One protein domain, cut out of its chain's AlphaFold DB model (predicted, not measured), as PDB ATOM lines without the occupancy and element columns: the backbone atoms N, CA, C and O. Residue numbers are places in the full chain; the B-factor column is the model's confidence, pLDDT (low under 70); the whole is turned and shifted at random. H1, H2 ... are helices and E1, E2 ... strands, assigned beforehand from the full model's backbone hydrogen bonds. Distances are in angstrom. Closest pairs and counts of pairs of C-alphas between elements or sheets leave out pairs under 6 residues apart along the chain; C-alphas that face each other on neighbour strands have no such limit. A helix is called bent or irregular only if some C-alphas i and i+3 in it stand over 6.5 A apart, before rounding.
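What this domain is: This is residues 2 to 49 of the 50 residues of the protein "Kunitz type trypsin inhibitor / miraculin" of Medicago truncatula (UniProt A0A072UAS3). Picture a small compact head on a long helical arm. The head is a hairpin of two short strands, E1 and E2, with the looping stretch of residues 20 to 37 folded beside it; from it the helix H1, 26.1 A from its first to its last C-alpha, reaches away along the longest axis, and its residues 2 to 17 stick out free. The printed part has 48 residues, with one named helix and two named strands in the order H1, E1, E2 along the chain; the sheet has the order E1 - E2 and is antiparallel, and the class is mixed, helices and strands. The whole is only just loose, close to extended, with a radius of gyration of the C-alphas of 14.4 A, and it spans 46 by 20 by 14 A.

How they stand to each other: Begin at the sheet, where E1, residues 38 to 42, and E2, residues 45 to 49, are antiparallel neighbours and form a hairpin, with 142 degrees between their N-to-C directions. Look for the C-alphas of Gln 39 and Tyr 48, which face each other at 4.5 A. Across the pair, N of Asn 40 and O of Val 47 are 2.9 A apart and N of Leu 49 and O of Leu 38 are 2.8 A apart, both within hydrogen-bond range. Then go to H1, residues 2 to 19, which is apart from E2. In H1 every O i to N i+4 pair is within hydrogen-bond range, and the helix is not bent.

Where its parts are: Find C-alpha 38 at (21.808, 38.847, -9.476), where E1 begins; from there it runs 12.3 A to C-alpha 42. E2 also measures 12.3 A from its first to its last C-alpha, and it ends at C-alpha 49, at (23.883, 36.876, -5.032). For the arm, find C-alpha 2 at (4.705, 8.956, 17.004); from there H1 runs 26.1 A to C-alpha 19 at (9.283, 27.304, -0.967).

The domain as a whole: The two C-alphas farthest apart are those of Phe 2 and His 36, at 46.2 A. Without the residues that stand free, the body has 32 residues, spans 21 by 18 by 14 A and has a radius of gyration of 8.5 A. The printed part has no cut. The link from H1 to E1 is long, with 18 residues and no named element in it, and the link from E1 to E2 is tight, with 2 residues. Look in the B-factor column for the model's confidence: the mean pLDDT of the printed part is 75.5, and residues 15 to 21, residues 33 to 38 and residue 49 are under 70.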
ATOM      1  N   PHE A   2       3.461   8.183  17.190       77.94
ATOM      2  CA  PHE A   2       4.705   8.956  17.004       77.94
ATOM      3  C   PHE A   2       5.187   9.079  15.539       77.94
ATOM      4  O   PHE A   2       5.582  10.151  15.100       77.94
ATOM      5  N   VAL A   3       5.078   7.998  14.757       85.69
ATOM      6  CA  VAL A   3       5.526   7.957  13.349       85.69
ATOM      7  C   VAL A   3       4.766   8.955  12.466       85.69
ATOM      8  O   VAL A   3       5.369   9.638  11.647       85.69
ATOM      9  N   TYR A   4       3.455   9.100  12.673       85.81
ATOM     10  CA  TYR A   4       2.626  10.027  11.896       85.81
ATOM     11  C   TYR A   4       2.987  11.489  12.167       85.81
ATOM     12  O   TYR A   4       3.078  12.279  11.232       85.81
ATOM     13  N   VAL A   5       3.255  11.837  13.428       87.88
ATOM     14  CA  VAL A   5       3.693  13.190  13.806       87.88
ATOM     15  C   VAL A   5       5.035  13.520  13.153       87.88
ATOM     16  O   VAL A   5       5.199  14.609  12.611       87.88
ATOM     17  N   LEU A   6       5.964  12.557  13.123       89.12
ATOM     18  CA  LEU A   6       7.267  12.721  12.478       89.12
ATOM     19  C   LEU A   6       7.134  12.970  10.965       89.12
ATOM     20  O   LEU A   6       7.768  13.876  10.432       89.12
ATOM     21  N   ILE A   7       6.277  12.204  10.280       88.69
ATOM     22  CA  ILE A   7       6.030  12.352   8.836       88.69
ATOM     23  C   ILE A   7       5.420  13.723   8.521       88.69
ATOM     24  O   ILE A   7       5.845  14.386   7.571       88.69
ATOM     25  N   ILE A   8       4.456  14.182   9.324       86.81
ATOM     26  CA  ILE A   8       3.836  15.506   9.159       86.81
ATOM     27  C   ILE A   8       4.877  16.615   9.366       86.81
ATOM     28  O   ILE A   8       4.934  17.567   8.591       86.81
ATOM     29  N   PHE A   9       5.748  16.477  10.366       86.88
ATOM     30  CA  PHE A   9       6.790  17.465  10.642       86.88
ATOM     31  C   PHE A   9       7.828  17.544   9.512       86.88
ATOM     32  O   PHE A   9       8.161  18.631   9.044       86.88
ATOM     33  N   LEU A  10       8.288  16.391   9.018       84.75
ATOM     34  CA  LEU A  10       9.249  16.307   7.915       84.75
ATOM     35  C   LEU A  10       8.674  16.847   6.604       84.75
ATOM     36  O   LEU A  10       9.364  17.565   5.885       84.75
ATOM     37  N   SER A  11       7.412  16.545   6.300       82.19
ATOM     38  CA  SER A  11       6.751  17.044   5.088       82.19
ATOM     39  C   SER A  11       6.558  18.559   5.125       82.19
ATOM     40  O   SER A  11       6.871  19.231   4.144       82.19
ATOM     41  N   GLN A  12       6.143  19.128   6.260       76.62
ATOM     42  CA  GLN A  12       6.063  20.585   6.406       76.62
ATOM     43  C   GLN A  12       7.438  21.252   6.313       76.62
ATOM     44  O   GLN A  12       7.578  22.267   5.631       76.62
ATOM     45  N   PHE A  13       8.468  20.662   6.923       75.81
ATOM     46  CA  PHE A  13       9.837  21.166   6.829       75.81
ATOM     47  C   PHE A  13      10.361  21.140   5.384       75.81
ATOM     48  O   PHE A  13      10.970  22.108   4.920       75.81
ATOM     49  N   LEU A  14      10.063  20.075   4.635       72.88
ATOM     50  CA  LEU A  14      10.408  19.955   3.217       72.88
ATOM     51  C   LEU A  14       9.677  21.003   2.359       72.88
ATOM     52  O   LEU A  14      10.259  21.579   1.442       72.88
ATOM     53  N   ILE A  15       8.411  21.299   2.667       67.31
ATOM     54  CA  ILE A  15       7.620  22.321   1.962       67.31
ATOM     55  C   ILE A  15       8.152  23.730   2.262       67.31
ATOM     56  O   ILE A  15       8.264  24.556   1.359       67.31
ATOM     57  N   VAL A  16       8.506  24.022   3.514       60.81
ATOM     58  CA  VAL A  16       9.055  25.333   3.898       60.81
ATOM     59  C   VAL A  16      10.431  25.557   3.270       60.81
ATOM     60  O   VAL A  16      10.693  26.630   2.729       60.81
ATOM     61  N   THR A  17      11.292  24.540   3.278       61.38
ATOM     62  CA  THR A  17      12.619  24.625   2.647       61.38
ATOM     63  C   THR A  17      12.530  24.731   1.123       61.38
ATOM     64  O   THR A  17      13.220  25.570   0.542       61.38
ATOM     65  N   SER A  18      11.635  23.978   0.476       59.84
ATOM     66  CA  SER A  18      11.413  24.067  -0.979       59.84
ATOM     67  C   SER A  18      10.769  25.384  -1.422       59.84
ATOM     68  O   SER A  18      11.141  25.908  -2.467       59.84
ATOM     69  N   ARG A  19       9.878  25.995  -0.626       57.00
ATOM     70  CA  ARG A  19       9.283  27.304  -0.967       57.00
ATOM     71  C   ARG A  19      10.301  28.436  -1.096       57.00
ATOM     72  O   ARG A  19      10.022  29.409  -1.786       57.00
ATOM     73  N   SER A  20      11.454  28.336  -0.438       56.75
ATOM     74  CA  SER A  20      12.481  29.386  -0.489       56.75
ATOM     75  C   SER A  20      13.397  29.310  -1.710       56.75
ATOM     76  O   SER A  20      14.129  30.261  -1.977       56.75
ATOM     77  N   LYS A  21      13.389  28.191  -2.443       64.75
ATOM     78  CA  LYS A  21      14.374  27.918  -3.489       64.75
ATOM     79  C   LYS A  21      13.692  27.306  -4.698       64.75
ATOM     80  O   LYS A  21      13.333  26.132  -4.693       64.75
ATOM     81  N   PHE A  22      13.540  28.113  -5.742       74.81
ATOM     82  CA  PHE A  22      13.094  27.622  -7.038       74.81
ATOM     83  C   PHE A  22      14.131  26.631  -7.579       74.81
ATOM     84  O   PHE A  22      15.319  26.965  -7.585       74.81
ATOM     85  N   PRO A  23      13.726  25.416  -7.983       78.06
ATOM     86  CA  PRO A  23      14.637  24.504  -8.652       78.06
ATOM     87  C   PRO A  23      15.027  25.071 -10.023       78.06
ATOM     88  O   PRO A  23      14.196  25.666 -10.702       78.06
ATOM     89  N   CYS A  24      16.277  24.871 -10.433       81.00
ATOM     90  CA  CYS A  24      16.801  25.319 -11.723       81.00
ATOM     91  C   CYS A  24      17.812  24.314 -12.280       81.00
ATOM     92  O   CYS A  24      18.500  23.628 -11.524       81.00
ATOM     93  N   LEU A  25      17.924  24.232 -13.602       86.00
ATOM     94  CA  LEU A  25      19.024  23.559 -14.300       86.00
ATOM     95  C   LEU A  25      20.048  24.581 -14.797       86.00
ATOM     96  O   LEU A  25      21.248  24.306 -14.829       86.00
ATOM     97  N   SER A  26      19.567  25.765 -15.157       80.31
ATOM     98  CA  SER A  26      20.347  26.900 -15.616       80.31
ATOM     99  C   SER A  26      19.777  28.200 -15.046       80.31
ATOM    100  O   SER A  26      18.649  28.253 -14.565       80.31
ATOM    101  N   ILE A  27      20.560  29.276 -15.114       81.56
ATOM    102  CA  ILE A  27      20.165  30.616 -14.653       81.56
ATOM    103  C   ILE A  27      18.881  31.129 -15.330       81.56
ATOM    104  O   ILE A  27      18.151  31.910 -14.738       81.56
ATOM    105  N   ILE A  28      18.577  30.652 -16.541       81.06
ATOM    106  CA  ILE A  28      17.364  31.007 -17.295       81.06
ATOM    107  C   ILE A  28      16.074  30.412 -16.713       81.06
ATOM    108  O   ILE A  28      14.995  30.905 -17.019       81.06
ATOM    109  N   ASP A  29      16.176  29.358 -15.896       78.38
ATOM    110  CA  ASP A  29      15.016  28.746 -15.233       78.38
ATOM    111  C   ASP A  29      14.605  29.537 -13.987       78.38
ATOM    112  O   ASP A  29      13.536  29.316 -13.414       78.38
ATOM    113  N   CYS A  30      15.477  30.442 -13.543       79.94
ATOM    114  CA  CYS A  30      15.223  31.268 -12.390       79.94
ATOM    115  C   CYS A  30      14.270  32.409 -12.757       79.94
ATOM    116  O   CYS A  30      14.480  33.083 -13.766       79.94
ATOM    117  N   PRO A  31      13.206  32.631 -11.961       75.62
ATOM    118  CA  PRO A  31      12.297  33.732 -12.216       75.62
ATOM    119  C   PRO A  31      13.075  35.040 -12.111       75.62
ATOM    120  O   PRO A  31      13.679  35.320 -11.079       75.62
ATOM    121  N   ASP A  32      13.046  35.838 -13.175       70.06
ATOM    122  CA  ASP A  32      13.648  37.165 -13.186       70.06
ATOM    123  C   ASP A  32      12.855  38.052 -12.216       70.06
ATOM    124  O   ASP A  32      11.757  38.547 -12.513       70.06
ATOM    125  N   LEU A  33      13.331  38.141 -10.974       68.75
ATOM    126  CA  LEU A  33      12.714  39.014  -9.995       68.75
ATOM    127  C   LEU A  33      13.015  40.440 -10.429       68.75
ATOM    128  O   LEU A  33      14.159  40.812 -10.625       68.75
ATOM    129  N   ARG A  34      11.953  41.241 -10.553       57.44
ATOM    130  CA  ARG A  34      11.921  42.642 -11.020       57.44
ATOM    131  C   ARG A  34      12.861  43.631 -10.304       57.44
ATOM    132  O   ARG A  34      12.781  44.830 -10.555       57.44
ATOM    133  N   TYR A  35      13.720  43.166  -9.412       57.56
ATOM    134  CA  TYR A  35      14.728  43.939  -8.716       57.56
ATOM    135  C   TYR A  35      16.080  43.346  -9.082       57.56
ATOM    136  O   TYR A  35      16.214  42.133  -9.061       57.56
ATOM    137  N   HIS A  36      17.045  44.202  -9.420       56.22
ATOM    138  CA  HIS A  36      18.406  43.925  -9.905       56.22
ATOM    139  C   HIS A  36      19.294  43.009  -9.023       56.22
ATOM    140  O   HIS A  36      20.516  43.131  -9.029       56.22
ATOM    141  N   THR A  37      18.723  42.107  -8.240       63.84
ATOM    142  CA  THR A  37      19.420  41.066  -7.507       63.84
ATOM    143  C   THR A  37      19.889  40.014  -8.505       63.84
ATOM    144  O   THR A  37      19.084  39.295  -9.097       63.84
ATOM    145  N   LEU A  38      21.205  39.927  -8.703       65.00
ATOM    146  CA  LEU A  38      21.808  38.847  -9.476       65.00
ATOM    147  C   LEU A  38      21.352  37.515  -8.876       65.00
ATOM    148  O   LEU A  38      21.500  37.276  -7.681       65.00
ATOM    149  N   GLN A  39      20.781  36.645  -9.699       76.31
ATOM    150  CA  GLN A  39      20.374  35.312  -9.280       76.31
ATOM    151  C   GLN A  39      21.217  34.293 -10.027       76.31
ATOM    152  O   GLN A  39      21.489  34.467 -11.209       76.31
ATOM    153  N   ASN A  40      21.668  33.246  -9.347       80.75
ATOM    154  CA  ASN A  40      22.448  32.188  -9.970       80.75
ATOM    155  C   ASN A  40      21.858  30.821  -9.637       80.75
ATOM    156  O   ASN A  40      21.285  30.620  -8.564       80.75
ATOM    157  N   CYS A  41      22.026  29.875 -10.556       82.12
ATOM    158  CA  CYS A  41      21.619  28.500 -10.339       82.12
ATOM    159  C   CYS A  41      22.747  27.734  -9.644       82.12
ATOM    160  O   CYS A  41      23.732  27.333 -10.266       82.12
ATOM    161  N   ILE A  42      22.621  27.535  -8.333       82.31
ATOM    162  CA  ILE A  42      23.638  26.878  -7.514       82.31
ATOM    163  C   ILE A  42      23.058  25.586  -6.950       82.31
ATOM    164  O   ILE A  42      22.094  25.595  -6.185       82.31
ATOM    165  N   ARG A  43      23.682  24.455  -7.306       81.19
ATOM    166  CA  ARG A  43      23.281  23.107  -6.856       81.19
ATOM    167  C   ARG A  43      21.817  22.774  -7.166       81.19
ATOM    168  O   ARG A  43      21.153  22.114  -6.374       81.19
ATOM    169  N   GLY A  44      21.336  23.233  -8.316       83.62
ATOM    170  CA  GLY A  44      19.976  22.974  -8.772       83.62
ATOM    171  C   GLY A  44      18.920  23.901  -8.174       83.62
ATOM    172  O   GLY A  44      17.735  23.600  -8.277       83.62
ATOM    173  N   PHE A  45      19.329  24.998  -7.529       84.94
ATOM    174  CA  PHE A  45      18.428  25.971  -6.919       84.94
ATOM    175  C   PHE A  45      18.823  27.408  -7.256       84.94
ATOM    176  O   PHE A  45      20.008  27.744  -7.270       84.94
ATOM    177  N   CYS A  46      17.828  28.264  -7.471       81.31
ATOM    178  CA  CYS A  46      18.021  29.697  -7.642       81.31
ATOM    179  C   CYS A  46      18.422  30.323  -6.308       81.31
ATOM    180  O   CYS A  46      17.704  30.210  -5.310       81.31
ATOM    181  N   VAL A  47      19.581  30.972  -6.290       80.50
ATOM    182  CA  VAL A  47      20.140  31.660  -5.125       80.50
ATOM    183  C   VAL A  47      20.401  33.110  -5.503       80.50
ATOM    184  O   VAL A  47      20.934  33.385  -6.575       80.50
ATOM    185  N   TYR A  48      20.027  34.029  -4.619       76.69
ATOM    186  CA  TYR A  48      20.363  35.442  -4.750       76.69
ATOM    187  C   TYR A  48      21.837  35.655  -4.402       76.69
ATOM    188  O   TYR A  48      22.306  35.183  -3.366       76.69
ATOM    189  N   LEU A  49      22.555  36.340  -5.281       67.62
ATOM    190  CA  LEU A  49      23.883  36.876  -5.032       67.62
ATOM    191  C   LEU A  49      23.680  38.319  -4.549       67.62
ATOM    192  O   LEU A  49      23.292  39.178  -5.343       67.62
TER     193      LEU A  49